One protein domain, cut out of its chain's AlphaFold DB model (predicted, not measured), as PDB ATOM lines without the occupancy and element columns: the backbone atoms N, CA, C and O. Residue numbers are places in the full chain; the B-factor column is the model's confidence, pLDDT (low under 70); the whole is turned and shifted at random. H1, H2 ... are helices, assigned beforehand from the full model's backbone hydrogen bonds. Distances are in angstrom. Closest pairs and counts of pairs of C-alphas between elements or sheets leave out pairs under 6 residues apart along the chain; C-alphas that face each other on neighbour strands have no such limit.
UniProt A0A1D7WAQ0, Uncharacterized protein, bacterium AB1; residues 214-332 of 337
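Overview. This is residues 214 to 332 of the 337 residues of an uncharacterized protein of bacterium AB1 (UniProt A0A1D7WAQ0). A compact cluster of helices that mostly cross one another: the three longest, H2, H4 and H6, touch pair by pair at steep tilts, with H6 running along the length. The nearly perpendicular H3 and H7 cover another side of this group, H1 crosses H7, and H5 lies at one end of the long axis, close to H2, H4 and H6 without clearly touching them. The printed part has 119 residues with seven named helices, H1 to H7 in order, and no named strand; the class is all helix. The radius of gyration of the C-alphas is 13.5 A, and the spans are 40 by 32 by 27 A.

Arrangement. H1, residues 214 to 224, touches H7, residues 324 to 331, about perpendicular at 87 degrees; their closest C-alphas, of Arg 214 and Asn 329, are 4.8 A apart. H2, residues 231 to 244, touches H7 at 74 degrees, about perpendicular, closest at the C-alphas of Gly 235 and Phe 331, 5.0 A. H3, residues 251 to 261, also touches H7, about perpendicular at 82 degrees, closest at Val 254 and Ile 327, C-alphas 6.5 A apart. H4, residues 268 to 284, touches H2 with residues 283 to 284 alone, at a steep tilt of 48 degrees, the same way; the closest C-alphas, of Phe 241 and Leu 283, are 5.7 A apart. H5, residues 289 to 297, touches no helix; its closest C-alpha to H6, residues 300 to 318, is that of Phe 295, 6.3 A from that of Val 301. H6 touches H4 with residues 301 to 309 alone, opposite ways at a steep tilt of 45 degrees, closest at the C-alphas of Ile 275 and Ile 305, 6.3 A. H6 also touches H2, with C-alphas of Phe 234 and Val 304 closest at 6.4 A, and H3, with those of Val 261 and Cys 312 at 4.6 A. H4 and H7 are apart. Every O i to N i+4 pair is within hydrogen-bond range in H2, H3, H4, H5, H6 and H7; in H1, 5 of 7 are.

Along the chain. H1 begins at C-alpha 214 (123.374, 63.901, 85.421) and is 15.9 A long. H2 is 20.3 A, H3 15.3 A, H4 22.3 A and H5 12.2 A from first to last C-alpha. H6 is 26.3 A and begins at (111.781, 49.091, 97.153); H7 is 10.8 A and ends at C-alpha 331 (123.692, 55.633, 89.597).

Size, cuts and confidence. The C-alphas of Lys 290 and Ser 319, the two farthest apart, are 40.2 A apart. The printed part has no cut and no long link. Mean pLDDT of the printed part is 77.7; 22 residues are under 70, among them 223 to 229 and 316 to 320.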
ATOM      1  N   ARG A 214     124.181  64.994  84.905       66.69
ATOM      2  CA  ARG A 214     123.374  63.901  85.421       66.69
ATOM      3  C   ARG A 214     121.875  64.146  85.258       66.69
ATOM      4  O   ARG A 214     121.212  63.287  84.697       66.69
ATOM      5  N   ASP A 215     121.339  65.298  85.656       68.75
ATOM      6  CA  ASP A 215     119.904  65.610  85.503       68.75
ATOM      7  C   ASP A 215     119.467  65.618  84.034       68.75
ATOM      8  O   ASP A 215     118.409  65.090  83.682       68.75
ATOM      9  N   CYS A 216     120.319  66.160  83.160       66.50
ATOM     10  CA  CYS A 216     120.117  66.100  81.715       66.50
ATOM     11  C   CYS A 216     120.097  64.648  81.201       66.50
ATOM     12  O   CYS A 216     119.216  64.296  80.415       66.50
ATOM     13  N   GLY A 217     121.023  63.802  81.666       65.88
ATOM     14  CA  GLY A 217     121.054  62.372  81.344       65.88
ATOM     15  C   GLY A 217     119.829  61.612  81.868       65.88
ATOM     16  O   GLY A 217     119.262  60.780  81.163       65.88
ATOM     17  N   LEU A 218     119.348  61.950  83.067       78.69
ATOM     18  CA  LEU A 218     118.213  61.282  83.711       78.69
ATOM     19  C   LEU A 218     116.880  61.522  82.986       78.69
ATOM     20  O   LEU A 218     116.063  60.605  82.891       78.69
ATOM     21  N   LYS A 219     116.680  62.703  82.384       74.62
ATOM     22  CA  LYS A 219     115.466  63.014  81.601       74.62
ATOM     23  C   LYS A 219     115.217  62.047  80.446       74.62
ATOM     24  O   LYS A 219     114.070  61.837  80.056       74.62
ATOM     25  N   LYS A 220     116.271  61.462  79.877       73.56
ATOM     26  CA  LYS A 220     116.148  60.449  78.822       73.56
ATOM     27  C   LYS A 220     115.381  59.224  79.317       73.56
ATOM     28  O   LYS A 220     114.545  58.709  78.583       73.56
ATOM     29  N   PHE A 221     115.619  58.809  80.559       75.25
ATOM     30  CA  PHE A 221     114.924  57.690  81.188       75.25
ATOM     31  C   PHE A 221     113.504  58.071  81.613       75.25
ATOM     32  O   PHE A 221     112.576  57.333  81.300       75.25
ATOM     33  N   ASP A 222     113.309  59.251  82.210       71.88
ATOM     34  CA  ASP A 222     111.976  59.721  82.630       71.88
ATOM     35  C   ASP A 222     110.998  59.876  81.446       71.88
ATOM     36  O   ASP A 222     109.796  59.674  81.593       71.88
ATOM     37  N   ASN A 223     111.504  60.197  80.249       65.06
ATOM     38  CA  ASN A 223     110.697  60.263  79.025       65.06
ATOM     39  C   ASN A 223     110.500  58.895  78.345       65.06
ATOM     40  O   ASN A 223     109.596  58.732  77.522       65.06
ATOM     41  N   ALA A 224     111.371  57.928  78.633       61.09
ATOM     42  CA  ALA A 224     111.377  56.615  77.998       61.09
ATOM     43  C   ALA A 224     110.503  55.612  78.755       61.09
ATOM     44  O   ALA A 224     109.657  54.950  78.144       61.09
ATOM     45  N   VAL A 225     110.723  55.532  80.068       61.91
ATOM     46  CA  VAL A 225     110.265  54.485  80.979       61.91
ATOM     47  C   VAL A 225     108.955  54.915  81.638       61.91
ATOM     48  O   VAL A 225     108.904  55.921  82.341       61.91
ATOM     49  N   PHE A 226     107.887  54.135  81.462       61.06
ATOM     50  CA  PHE A 226     106.629  54.330  82.196       61.06
ATOM     51  C   PHE A 226     106.736  53.759  83.619       61.06
ATOM     52  O   PHE A 226     106.011  52.841  83.989       61.06
ATOM     53  N   SER A 227     107.649  54.303  84.425       60.09
ATOM     54  CA  SER A 227     107.855  53.828  85.791       60.09
ATOM     55  C   SER A 227     106.978  54.557  86.810       60.09
ATOM     56  O   SER A 227     106.635  55.729  86.669       60.09
ATOM     57  N   ILE A 228     106.652  53.849  87.892       66.62
ATOM     58  CA  ILE A 228     105.950  54.384  89.070       66.62
ATOM     59  C   ILE A 228     106.862  55.332  89.872       66.62
ATOM     60  O   ILE A 228     106.374  56.164  90.639       66.62
ATOM     61  N   ILE A 229     108.181  55.211  89.707       68.06
ATOM     62  CA  ILE A 229     109.182  56.029  90.393       68.06
ATOM     63  C   ILE A 229     110.023  56.814  89.382       68.06
ATOM     64  O   ILE A 229     110.247  56.357  88.266       68.06
ATOM     65  N   SER A 230     110.507  57.996  89.769       79.12
ATOM     66  CA  SER A 230     111.425  58.773  88.925       79.12
ATOM     67  C   SER A 230     112.796  58.101  88.818       79.12
ATOM     68  O   SER A 230     113.205  57.364  89.720       79.12
ATOM     69  N   SER A 231     113.557  58.424  87.771       82.31
ATOM     70  CA  SER A 231     114.925  57.914  87.579       82.31
ATOM     71  C   SER A 231     115.861  58.316  88.729       82.31
ATOM     72  O   SER A 231     116.713  57.538  89.156       82.31
ATOM     73  N   HIS A 232     115.626  59.494  89.316       81.00
ATOM     74  CA  HIS A 232     116.260  59.923  90.564       81.00
ATOM     75  C   HIS A 232     115.976  58.959  91.716       81.00
ATOM     76  O   HIS A 232     116.897  58.500  92.396       81.00
ATOM     77  N   LYS A 233     114.696  58.631  91.929       82.88
ATOM     78  CA  LYS A 233     114.292  57.764  93.033       82.88
ATOM     79  C   LYS A 233     114.804  56.340  92.856       82.88
ATOM     80  O   LYS A 233     115.164  55.695  93.837       82.88
ATOM     81  N   PHE A 234     114.860  55.870  91.614       87.75
ATOM     82  CA  PHE A 234     115.458  54.588  91.269       87.75
ATOM     83  C   PHE A 234     116.938  54.541  91.667       87.75
ATOM     84  O   PHE A 234     117.334  53.648  92.419       87.75
ATOM     85  N   GLY A 235     117.723  55.545  91.260       85.62
ATOM     86  CA  GLY A 235     119.132  55.662  91.639       85.62
ATOM     87  C   GLY A 235     119.336  55.675  93.158       85.62
ATOM     88  O   GLY A 235     120.177  54.941  93.668       85.62
ATOM     89  N   GLU A 236     118.520  56.430  93.906       86.06
ATOM     90  CA  GLU A 236     118.571  56.449  95.378       86.06
ATOM     91  C   GLU A 236     118.361  55.066  96.007       86.06
ATOM     92  O   GLU A 236     119.082  54.696  96.934       86.06
ATOM     93  N   ILE A 237     117.362  54.309  95.540       87.19
ATOM     94  CA  ILE A 237     117.047  52.985  96.095       87.19
ATOM     95  C   ILE A 237     118.200  52.012  95.833       87.19
ATOM     96  O   ILE A 237     118.629  51.306  96.745       87.19
ATOM     97  N   VAL A 238     118.746  52.009  94.616       86.69
ATOM     98  CA  VAL A 238     119.872  51.133  94.268       86.69
ATOM     99  C   VAL A 238     121.123  51.505  95.069       86.69
ATOM    100  O   VAL A 238     121.795  50.611  95.585       86.69
ATOM    101  N   SER A 239     121.398  52.797  95.274       85.06
ATOM    102  CA  SER A 239     122.486  53.250  96.152       85.06
ATOM    103  C   SER A 239     122.310  52.755  97.586       85.06
ATOM    104  O   SER A 239     123.248  52.201  98.155       85.06
ATOM    105  N   LYS A 240     121.095  52.836  98.149       86.62
ATOM    106  CA  LYS A 240     120.813  52.275  99.482       86.62
ATOM    107  C   LYS A 240     121.103  50.774  99.549       86.62
ATOM    108  O   LYS A 240     121.694  50.319 100.526       86.62
ATOM    109  N   PHE A 241     120.698  49.997  98.539       87.06
ATOM    110  CA  PHE A 241     120.982  48.557  98.490       87.06
ATOM    111  C   PHE A 241     122.494  48.304  98.488       87.06
ATOM    112  O   PHE A 241     123.006  47.497  99.267       87.06
ATOM    113  N   ARG A 242     123.237  49.036  97.656       84.50
ATOM    114  CA  ARG A 242     124.695  48.915  97.511       84.50
ATOM    115  C   ARG A 242     125.456  49.299  98.780       84.50
ATOM    116  O   ARG A 242     126.337  48.543  99.199       84.50
ATOM    117  N   ASP A 243     125.057  50.386  99.435       84.56
ATOM    118  CA  ASP A 243     125.631  50.834 100.707       84.56
ATOM    119  C   ASP A 243     125.493  49.757 101.788       84.56
ATOM    120  O   ASP A 243     126.447  49.464 102.515       84.56
ATOM    121  N   LYS A 244     124.330  49.096 101.857       84.12
ATOM    122  CA  LYS A 244     124.090  47.986 102.792       84.12
ATOM    123  C   LYS A 244     124.896  46.732 102.452       84.12
ATOM    124  O   LYS A 244     125.325  46.039 103.370       84.12
ATOM    125  N   ASN A 245     125.183  46.489 101.172       79.75
ATOM    126  CA  ASN A 245     126.108  45.435 100.736       79.75
ATOM    127  C   ASN A 245     127.592  45.801 100.891       79.75
ATOM    128  O   ASN A 245     128.442  44.960 100.608       79.75
ATOM    129  N   LYS A 246     127.926  47.034 101.307       75.88
ATOM    130  CA  LYS A 246     129.301  47.567 101.346       75.88
ATOM    131  C   LYS A 246     130.024  47.519  99.990       75.88
ATOM    132  O   LYS A 246     131.252  47.455  99.950       75.88
ATOM    133  N   ASN A 247     129.278  47.590  98.889       73.62
ATOM    134  CA  ASN A 247     129.827  47.558  97.536       73.62
ATOM    135  C   ASN A 247     129.687  48.938  96.878       73.62
ATOM    136  O   ASN A 247     128.587  49.478  96.806       73.62
ATOM    137  N   LYS A 248     130.777  49.501  96.348       69.19
ATOM    138  CA  LYS A 248     130.753  50.783  95.613       69.19
ATOM    139  C   LYS A 248     130.415  50.564  94.157       69.19
ATOM    140  O   LYS A 248     130.867  49.572  93.605       69.19
ATOM    141  N   PHE A 249     129.656  51.454  93.525       74.56
ATOM    142  CA  PHE A 249     129.478  51.386  92.076       74.56
ATOM    143  C   PHE A 249     130.835  51.374  91.359       74.56
ATOM    144  O   PHE A 249     131.692  52.210  91.641       74.56
ATOM    145  N   ASP A 250     131.026  50.383  90.496       77.25
ATOM    146  CA  ASP A 250     132.244  50.140  89.733       77.25
ATOM    147  C   ASP A 250     131.888  49.755  88.292       77.25
ATOM    148  O   ASP A 250     130.722  49.500  87.976       77.25
ATOM    149  N   GLN A 251     132.899  49.697  87.423       80.31
ATOM    150  CA  GLN A 251     132.710  49.372  86.011       80.31
ATOM    151  C   GLN A 251     131.987  48.035  85.813       80.31
ATOM    152  O   GLN A 251     131.032  47.947  85.055       80.31
ATOM    153  N   SER A 252     132.357  47.013  86.591       83.69
ATOM    154  CA  SER A 252     131.728  45.689  86.521       83.69
ATOM    155  C   SER A 252     130.223  45.735  86.820       83.69
ATOM    156  O   SER A 252     129.458  44.942  86.273       83.69
ATOM    157  N   PHE A 253     129.766  46.629  87.701       83.88
ATOM    158  CA  PHE A 253     128.338  46.834  87.922       83.88
ATOM    159  C   PHE A 253     127.666  47.522  86.729       83.88
ATOM    160  O   PHE A 253     126.584  47.097  86.326       83.88
ATOM    161  N   VAL A 254     128.302  48.552  86.167       84.50
ATOM    162  CA  VAL A 254     127.803  49.278  84.989       84.50
ATOM    163  C   VAL A 254     127.654  48.333  83.796       84.50
ATOM    164  O   VAL A 254     126.574  48.272  83.211       84.50
ATOM    165  N   ASP A 255     128.675  47.522  83.521       85.38
ATOM    166  CA  ASP A 255     128.682  46.525  82.446       85.38
ATOM    167  C   ASP A 255     127.520  45.533  82.597       85.38
ATOM    168  O   ASP A 255     126.793  45.262  81.649       85.38
ATOM    169  N   LYS A 256     127.255  45.059  83.821       85.75
ATOM    170  CA  LYS A 256     126.148  44.123  84.085       85.75
ATOM    171  C   LYS A 256     124.775  44.740  83.884       85.75
ATOM    172  O   LYS A 256     123.851  44.043  83.469       85.75
ATOM    173  N   VAL A 257     124.612  46.018  84.219       85.75
ATOM    174  CA  VAL A 257     123.357  46.720  83.938       85.75
ATOM    175  C   VAL A 257     123.197  46.881  82.431       85.75
ATOM    176  O   VAL A 257     122.119  46.581  81.927       85.75
ATOM    177  N   LEU A 258     124.256  47.283  81.718       86.94
ATOM    178  CA  LEU A 258     124.262  47.383  80.257       86.94
ATOM    179  C   LEU A 258     123.889  46.052  79.593       86.94
ATOM    180  O   LEU A 258     123.001  46.041  78.743       86.94
ATOM    181  N   ASP A 259     124.481  44.940  80.032       85.81
ATOM    182  CA  ASP A 259     124.191  43.595  79.519       85.81
ATOM    183  C   ASP A 259     122.706  43.229  79.647       85.81
ATOM    184  O   ASP A 259     122.126  42.604  78.760       85.81
ATOM    185  N   ILE A 260     122.071  43.619  80.756       85.00
ATOM    186  CA  ILE A 260     120.653  43.335  80.997       85.00
ATOM    187  C   ILE A 260     119.769  44.237  80.144       85.00
ATOM    188  O   ILE A 260     118.820  43.751  79.533       85.00
ATOM    189  N   VAL A 261     120.057  45.539  80.097       82.38
ATOM    190  CA  VAL A 261     119.183  46.507  79.417       82.38
ATOM    191  C   VAL A 261     119.286  46.428  77.891       82.38
ATOM    192  O   VAL A 261     118.300  46.703  77.212       82.38
ATOM    193  N   HIS A 262     120.429  45.979  77.361       80.12
ATOM    194  CA  HIS A 262     120.645  45.686  75.934       80.12
ATOM    195  C   HIS A 262     120.372  44.233  75.555       80.12
ATOM    196  O   HIS A 262     120.677  43.802  74.446       80.12
ATOM    197  N   SER A 263     119.813  43.444  76.466       73.75
ATOM    198  CA  SER A 263     119.480  42.061  76.178       73.75
ATOM    199  C   SER A 263     118.358  41.982  75.125       73.75
ATOM    200  O   SER A 263     117.222  42.368  75.409       73.75
ATOM    201  N   ASP A 264     118.634  41.362  73.969       65.44
ATOM    202  CA  ASP A 264     117.689  41.091  72.860       65.44
ATOM    203  C   ASP A 264     116.629  40.007  73.204       65.44
ATOM    204  O   ASP A 264     116.280  39.128  72.407       65.44
ATOM    205  N   ILE A 265     116.129  39.990  74.441       64.44
ATOM    206  CA  ILE A 265     115.194  38.969  74.922       64.44
ATOM    207  C   ILE A 265     113.758  39.458  74.747       64.44
ATOM    208  O   ILE A 265     113.209  40.177  75.574       64.44
ATOM    209  N   PHE A 266     113.094  38.934  73.718       61.81
ATOM    210  CA  PHE A 266     111.667  39.169  73.452       61.81
ATOM    211  C   PHE A 266     110.714  38.364  74.358       61.81
ATOM    212  O   PHE A 266     109.495  38.495  74.271       61.81
ATOM    213  N   ASN A 267     111.243  37.486  75.219       73.50
ATOM    214  CA  ASN A 267     110.432  36.674  76.125       73.50
ATOM    215  C   ASN A 267     110.348  37.326  77.512       73.50
ATOM    216  O   ASN A 267     111.286  37.227  78.303       73.50
ATOM    217  N   LEU A 268     109.188  37.912  77.819       67.44
ATOM    218  CA  LEU A 268     108.928  38.617  79.079       67.44
ATOM    219  C   LEU A 268     109.211  37.759  80.323       67.44
ATOM    220  O   LEU A 268     109.803  38.247  81.278       67.44
ATOM    221  N   ASN A 269     108.878  36.463  80.308       69.69
ATOM    222  CA  ASN A 269     109.134  35.580  81.453       69.69
ATOM    223  C   ASN A 269     110.636  35.367  81.689       69.69
ATOM    224  O   ASN A 269     111.078  35.319  82.835       69.69
ATOM    225  N   LYS A 270     111.430  35.255  80.616       75.06
ATOM    226  CA  LYS A 270     112.893  35.147  80.728       75.06
ATOM    227  C   LYS A 270     113.510  36.450  81.231       75.06
ATOM    228  O   LYS A 270     114.385  36.398  82.089       75.06
ATOM    229  N   LEU A 271     113.028  37.591  80.738       74.12
ATOM    230  CA  LEU A 271     113.481  38.910  81.177       74.12
ATOM    231  C   LEU A 271     113.220  39.125  82.675       74.12
ATOM    232  O   LEU A 271     114.125  39.527  83.402       74.12
ATOM    233  N   THR A 272     112.030  38.756  83.160       70.88
ATOM    234  CA  THR A 272     111.696  38.803  84.591       70.88
ATOM    235  C   THR A 272     112.665  37.969  85.429       70.88
ATOM    236  O   THR A 272     113.157  38.448  86.443       70.88
ATOM    237  N   VAL A 273     112.984  36.739  85.005       76.44
ATOM    238  CA  VAL A 273     113.935  35.874  85.729       76.44
ATOM    239  C   VAL A 273     115.337  36.487  85.759       76.44
ATOM    240  O   VAL A 273     115.987  36.460  86.800       76.44
ATOM    241  N   ILE A 274     115.804  37.063  84.649       81.00
ATOM    242  CA  ILE A 274     117.129  37.694  84.563       81.00
ATOM    243  C   ILE A 274     117.225  38.903  85.491       81.00
ATOM    244  O   ILE A 274     118.186  39.008  86.251       81.00
ATOM    245  N   ILE A 275     116.222  39.782  85.470       81.75
ATOM    246  CA  ILE A 275     116.201  40.978  86.314       81.75
ATOM    247  C   ILE A 275     116.109  40.594  87.791       81.75
ATOM    248  O   ILE A 275     116.871  41.125  88.596       81.75
ATOM    249  N   SER A 276     115.250  39.638  88.157       77.00
ATOM    250  CA  SER A 276     115.172  39.149  89.539       77.00
ATOM    251  C   SER A 276     116.502  38.552  90.000       77.00
ATOM    252  O   SER A 276     117.010  38.934  91.048       77.00
ATOM    253  N   ASN A 277     117.135  37.709  89.175       79.62
ATOM    254  CA  ASN A 277     118.453  37.152  89.482       79.62
ATOM    255  C   ASN A 277     119.524  38.238  89.618       79.62
ATOM    256  O   ASN A 277     120.438  38.097  90.428       79.62
ATOM    257  N   PHE A 278     119.454  39.305  88.823       85.06
ATOM    258  CA  PHE A 278     120.371  40.428  88.961       85.06
ATOM    259  C   PHE A 278     120.180  41.138  90.299       85.06
ATOM    260  O   PHE A 278     121.155  41.346  91.018       85.06
ATOM    261  N   VAL A 279     118.938  41.471  90.653       82.94
ATOM    262  CA  VAL A 279     118.624  42.131  91.924       82.94
ATOM    263  C   VAL A 279     119.071  41.259  93.097       82.94
ATOM    264  O   VAL A 279     119.788  41.742  93.972       82.94
ATOM    265  N   ASP A 280     118.767  39.965  93.069       76.88
ATOM    266  CA  ASP A 280     119.153  39.040  94.130       76.88
ATOM    267  C   ASP A 280     120.679  38.935  94.262       76.88
ATOM    268  O   ASP A 280     121.232  39.166  95.337       76.88
ATOM    269  N   ASN A 281     121.392  38.672  93.163       79.81
ATOM    270  CA  ASN A 281     122.829  38.392  93.211       79.81
ATOM    271  C   ASN A 281     123.703  39.642  93.376       79.81
ATOM    272  O   ASN A 281     124.773  39.563  93.985       79.81
ATOM    273  N   TYR A 282     123.282  40.787  92.829       77.50
ATOM    274  CA  TYR A 282     124.105  42.000  92.767       77.50
ATOM    275  C   TYR A 282     123.651  43.120  93.695       77.50
ATOM    276  O   TYR A 282     124.470  43.987  94.024       77.50
ATOM    277  N   LEU A 283     122.390  43.101  94.134       80.19
ATOM    278  CA  LEU A 283     121.833  44.121  95.019       80.19
ATOM    279  C   LEU A 283     121.389  43.590  96.384       80.19
ATOM    280  O   LEU A 283     121.324  44.394  97.305       80.19
ATOM    281  N   LEU A 284     121.104  42.296  96.562       82.19
ATOM    282  CA  LEU A 284     120.553  41.785  97.830       82.19
ATOM    283  C   LEU A 284     121.409  40.714  98.530       82.19
ATOM    284  O   LEU A 284     121.257  40.532  99.733       82.19
ATOM    285  N   ASN A 285     122.334  40.052  97.828       78.12
ATOM    286  CA  ASN A 285     123.026  38.838  98.295       78.12
ATOM    287  C   ASN A 285     123.753  38.955  99.655       78.12
ATOM    288  O   ASN A 285     123.852  37.973 100.379       78.12
ATOM    289  N   ASN A 286     124.248  40.139 100.032       79.75
ATOM    290  CA  ASN A 286     124.938  40.360 101.313       79.75
ATOM    291  C   ASN A 286     124.191  41.335 102.242       79.75
ATOM    292  O   ASN A 286     124.777  41.880 103.181       79.75
ATOM    293  N   VAL A 287     122.905  41.580 101.984       81.62
ATOM    294  CA  VAL A 287     122.048  42.442 102.805       81.62
ATOM    295  C   VAL A 287     121.547  41.658 104.020       81.62
ATOM    296  O   VAL A 287     121.193  40.487 103.916       81.62
ATOM    297  N   SER A 288     121.494  42.297 105.192       84.88
ATOM    298  CA  SER A 288     120.983  41.639 106.399       84.88
ATOM    299  C   SER A 288     119.475  41.371 106.311       84.88
ATOM    300  O   SER A 288     118.732  42.175 105.751       84.88
ATOM    301  N   ASP A 289     118.983  40.311 106.962       82.88
ATOM    302  CA  ASP A 289     117.541  40.000 107.025       82.88
ATOM    303  C   ASP A 289     116.683  41.166 107.536       82.88
ATOM    304  O   ASP A 289     115.514  41.313 107.170       82.88
ATOM    305  N   LYS A 290     117.252  42.002 108.412       87.62
ATOM    306  CA  LYS A 290     116.583  43.198 108.923       87.62
ATOM    307  C   LYS A 290     116.380  44.226 107.809       87.62
ATOM    308  O   LYS A 290     115.269  44.729 107.660       87.62
ATOM    309  N   ASP A 291     117.431  44.513 107.047       83.50
ATOM    310  CA  ASP A 291     117.376  45.458 105.929       83.50
ATOM    311  C   ASP A 291     116.495  44.899 104.791       83.50
ATOM    312  O   ASP A 291     115.678  45.626 104.237       83.50
ATOM    313  N   LEU A 292     116.547  43.588 104.513       82.44
ATOM    314  CA  LEU A 292     115.653  42.932 103.545       82.44
ATOM    315  C   LEU A 292     114.173  43.090 103.918       82.44
ATOM    316  O   LEU A 292     113.334  43.373 103.059       82.44
ATOM    317  N   LYS A 293     113.825  42.930 105.202       79.88
ATOM    318  CA  LYS A 293     112.453  43.165 105.687       79.88
ATOM    319  C   LYS A 293     112.024  44.619 105.505       79.88
ATOM    320  O   LYS A 293     110.877  44.856 105.135       79.88
ATOM    321  N   GLU A 294     112.926  45.570 105.735       86.69
ATOM    322  CA  GLU A 294     112.672  46.999 105.522       86.69
ATOM    323  C   GLU A 294     112.420  47.314 104.039       86.69
ATOM    324  O   GLU A 294     111.402  47.917 103.700       86.69
ATOM    325  N   PHE A 295     113.284  46.831 103.145       85.44
ATOM    326  CA  PHE A 295     113.148  47.032 101.699       85.44
ATOM    327  C   PHE A 295     111.849  46.436 101.151       85.44
ATOM    328  O   PHE A 295     111.164  47.063 100.340       85.44
ATOM    329  N   ASN A 296     111.467  45.251 101.635       74.94
ATOM    330  CA  ASN A 296     110.210  44.608 101.263       74.94
ATOM    331  C   ASN A 296     108.987  45.373 101.789       74.94
ATOM    332  O   ASN A 296     108.026  45.563 101.042       74.94
ATOM    333  N   ALA A 297     109.027  45.865 103.032       76.06
ATOM    334  CA  ALA A 297     107.954  46.684 103.596       76.06
ATOM    335  C   ALA A 297     107.753  47.992 102.807       76.06
ATOM    336  O   ALA A 297     106.617  48.399 102.565       76.06
ATOM    337  N   ASN A 298     108.845  48.598 102.334       79.56
ATOM    338  CA  ASN A 298     108.823  49.811 101.512       79.56
ATOM    339  C   ASN A 298     108.579  49.543 100.018       79.56
ATOM    340  O   ASN A 298     108.520  50.486  99.229       79.56
ATOM    341  N   ARG A 299     108.436  48.270  99.617       78.19
ATOM    342  CA  ARG A 299     108.302  47.822  98.220       78.19
ATOM    343  C   ARG A 299     109.464  48.245  97.310       78.19
ATOM    344  O   ARG A 299     109.321  48.236  96.089       78.19
ATOM    345  N   GLU A 300     110.620  48.569  97.880       84.31
ATOM    346  CA  GLU A 300     111.781  49.091  97.153       84.31
ATOM    347  C   GLU A 300     112.329  48.066  96.145       84.31
ATOM    348  O   GLU A 300     112.643  48.428  95.012       84.31
ATOM    349  N   VAL A 301     112.343  46.775  96.504       80.81
ATOM    350  CA  VAL A 301     112.761  45.677  95.606       80.81
ATOM    351  C   VAL A 301     111.869  45.610  94.364       80.81
ATOM    352  O   VAL A 301     112.356  45.490  93.242       80.81
ATOM    353  N   VAL A 302     110.555  45.750  94.558       76.62
ATOM    354  CA  VAL A 302     109.574  45.726  93.465       76.62
ATOM    355  C   VAL A 302     109.795  46.907  92.526       76.62
ATOM    356  O   VAL A 302     109.792  46.719  91.315       76.62
ATOM    357  N   PHE A 303     110.040  48.107  93.061       81.44
ATOM    358  CA  PHE A 303     110.280  49.283  92.228       81.44
ATOM    359  C   PHE A 303     111.528  49.150  91.354       81.44
ATOM    360  O   PHE A 303     111.479  49.513  90.182       81.44
ATOM    361  N   VAL A 304     112.619  48.599  91.896       83.00
ATOM    362  CA  VAL A 304     113.856  48.369  91.135       83.00
ATOM    363  C   VAL A 304     113.628  47.372  90.001       83.00
ATOM    364  O   VAL A 304     114.017  47.646  88.867       83.00
ATOM    365  N   ILE A 305     112.955  46.251  90.283       81.56
ATOM    366  CA  ILE A 305     112.644  45.233  89.269       81.56
ATOM    367  C   ILE A 305     111.772  45.828  88.160       81.56
ATOM    368  O   ILE A 305     112.094  45.677  86.985       81.56
ATOM    369  N   THR A 306     110.693  46.528  88.520       76.94
ATOM    370  CA  THR A 306     109.777  47.143  87.547       76.94
ATOM    371  C   THR A 306     110.489  48.179  86.682       76.94
ATOM    372  O   THR A 306     110.352  48.138  85.466       76.94
ATOM    373  N   PHE A 307     111.309  49.051  87.275       85.44
ATOM    374  CA  PHE A 307     112.047  50.062  86.516       85.44
ATOM    375  C   PHE A 307     113.017  49.437  85.502       85.44
ATOM    376  O   PHE A 307     113.031  49.839  84.340       85.44
ATOM    377  N   LEU A 308     113.809  48.438  85.914       84.31
ATOM    378  CA  LEU A 308     114.729  47.736  85.010       84.31
ATOM    379  C   LEU A 308     113.975  47.018  83.889       84.31
ATOM    380  O   LEU A 308     114.418  47.033  82.742       84.31
ATOM    381  N   PHE A 309     112.824  46.427  84.205       81.75
ATOM    382  CA  PHE A 309     111.992  45.722  83.236       81.75
ATOM    383  C   PHE A 309     111.443  46.674  82.170       81.75
ATOM    384  O   PHE A 309     111.608  46.430  80.975       81.75
ATOM    385  N   ASP A 310     110.875  47.801  82.598       77.94
ATOM    386  CA  ASP A 310     110.353  48.828  81.700       77.94
ATOM    387  C   ASP A 310     111.465  49.443  80.836       77.94
ATOM    388  O   ASP A 310     111.254  49.718  79.654       77.94
ATOM    389  N   LEU A 311     112.669  49.619  81.393       81.62
ATOM    390  CA  LEU A 311     113.829  50.113  80.657       81.62
ATOM    391  C   LEU A 311     114.250  49.153  79.535       81.62
ATOM    392  O   LEU A 311     114.447  49.598  78.403       81.62
ATOM    393  N   CYS A 312     114.313  47.849  79.816       78.81
ATOM    394  CA  CYS A 312     114.617  46.821  78.815       78.81
ATOM    395  C   CYS A 312     113.580  46.810  77.680       78.81
ATOM    396  O   CYS A 312     113.942  46.714  76.507       78.81
ATOM    397  N   ILE A 313     112.287  46.941  78.006       73.06
ATOM    398  CA  ILE A 313     111.221  47.040  76.996       73.06
ATOM    399  C   ILE A 313     111.407  48.299  76.150       73.06
ATOM    400  O   ILE A 313     111.330  48.240  74.927       73.06
ATOM    401  N   CYS A 314     111.685  49.442  76.777       72.06
ATOM    402  CA  CYS A 314     111.810  50.707  76.060       72.06
ATOM    403  C   CYS A 314     113.007  50.737  75.105       72.06
ATOM    404  O   CYS A 314     112.887  51.286  74.012       72.06
ATOM    405  N   ILE A 315     114.140  50.141  75.477       72.88
ATOM    406  CA  ILE A 315     115.308  50.029  74.592       72.88
ATOM    407  C   ILE A 315     114.961  49.173  73.372       72.88
ATOM    408  O   ILE A 315     115.154  49.619  72.239       72.88
ATOM    409  N   ASN A 316     114.359  48.003  73.606       68.38
ATOM    410  CA  ASN A 316     114.012  47.046  72.557       68.38
ATOM    411  C   ASN A 316     112.897  47.549  71.619       68.38
ATOM    412  O   ASN A 316     113.011  47.427  70.402       68.38
ATOM    413  N   GLU A 317     111.820  48.136  72.149       64.50
ATOM    414  CA  GLU A 317     110.665  48.557  71.341       64.50
ATOM    415  C   GLU A 317     110.815  49.961  70.746       64.50
ATOM    416  O   GLU A 317     110.349  50.215  69.634       64.50
ATOM    417  N   LYS A 318     111.440  50.895  71.475       56.62
ATOM    418  CA  LYS A 318     111.513  52.311  71.076       56.62
ATOM    419  C   LYS A 318     112.869  52.706  70.485       56.62
ATOM    420  O   LYS A 318     113.061  53.882  70.184       56.62
ATOM    421  N   SER A 319     113.792  51.752  70.302       62.47
ATOM    422  CA  SER A 319     115.140  51.987  69.749       62.47
ATOM    423  C   SER A 319     115.913  53.082  70.498       62.47
ATOM    424  O   SER A 319     116.596  53.919  69.903       62.47
ATOM    425  N   ILE A 320     115.768  53.116  71.824       67.06
ATOM    426  CA  ILE A 320     116.483  54.074  72.664       67.06
ATOM    427  C   ILE A 320     117.869  53.503  72.937       67.06
ATOM    428  O   ILE A 320     118.010  52.531  73.667       67.06
ATOM    429  N   PHE A 321     118.902  54.122  72.372       72.69
ATOM    430  CA  PHE A 321     120.282  53.743  72.663       72.69
ATOM    431  C   PHE A 321     120.659  54.202  74.064       72.69
ATOM    432  O   PHE A 321     120.654  55.403  74.313       72.69
ATOM    433  N   VAL A 322     120.991  53.279  74.961       78.25
ATOM    434  CA  VAL A 322     121.531  53.573  76.296       78.25
ATOM    435  C   VAL A 322     123.036  53.319  76.289       78.25
ATOM    436  O   VAL A 322     123.482  52.245  75.902       78.25
ATOM    437  N   TYR A 323     123.823  54.309  76.688       84.38
ATOM    438  CA  TYR A 323     125.278  54.221  76.760       84.38
ATOM    439  C   TYR A 323     125.742  54.138  78.213       84.38
ATOM    440  O   TYR A 323     124.982  54.382  79.150       84.38
ATOM    441  N   GLU A 324     127.018  53.831  78.397       84.25
ATOM    442  CA  GLU A 324     127.668  53.775  79.705       84.25
ATOM    443  C   GLU A 324     127.484  55.064  80.519       84.25
ATOM    444  O   GLU A 324     127.079  55.007  81.677       84.25
ATOM    445  N   GLU A 325     127.664  56.233  79.893       81.50
ATOM    446  CA  GLU A 325     127.456  57.537  80.539       81.50
ATOM    447  C   GLU A 325     126.022  57.694  81.074       81.50
ATOM    448  O   GLU A 325     125.816  58.270  82.142       81.50
ATOM    449  N   ASP A 326     125.022  57.131  80.389       82.25
ATOM    450  CA  ASP A 326     123.633  57.174  80.847       82.25
ATOM    451  C   ASP A 326     123.440  56.325  82.119       82.25
ATOM    452  O   ASP A 326     122.775  56.757  83.062       82.25
ATOM    453  N   ILE A 327     124.056  55.140  82.179       85.25
ATOM    454  CA  ILE A 327     124.021  54.260  83.357       85.25
ATOM    455  C   ILE A 327     124.798  54.874  84.529       85.25
ATOM    456  O   ILE A 327     124.320  54.861  85.666       85.25
ATOM    457  N   CYS A 328     125.948  55.493  84.261       81.94
ATOM    458  CA  CYS A 328     126.712  56.233  85.263       81.94
ATOM    459  C   CYS A 328     125.917  57.422  85.819       81.94
ATOM    460  O   CYS A 328     125.882  57.615  87.034       81.94
ATOM    461  N   ASN A 329     125.191  58.162  84.975       80.56
ATOM    462  CA  ASN A 329     124.274  59.214  85.421       80.56
ATOM    463  C   ASN A 329     123.129  58.653  86.288       80.56
ATOM    464  O   ASN A 329     122.779  59.243  87.315       80.56
ATOM    465  N   LEU A 330     122.577  57.489  85.926       83.56
ATOM    466  CA  LEU A 330     121.506  56.827  86.680       83.56
ATOM    467  C   LEU A 330     121.914  56.512  88.125       83.56
ATOM    468  O   LEU A 330     121.136  56.723  89.059       83.56
ATOM    469  N   PHE A 331     123.163  56.093  88.312       80.31
ATOM    470  CA  PHE A 331     123.692  55.633  89.597       80.31
ATOM    471  C   PHE A 331     124.668  56.596  90.282       80.31
ATOM    472  O   PHE A 331     125.128  56.311  91.386       80.31
ATOM    473  N   ASN A 332     124.928  57.764  89.686       70.94
ATOM    474  CA  ASN A 332     125.903  58.744  90.173       70.94
ATOM    475  C   ASN A 332     127.336  58.185  90.272       70.94
ATOM    476  O   ASN A 332     128.027  58.412  91.268       70.94
TER     477      ASN A 332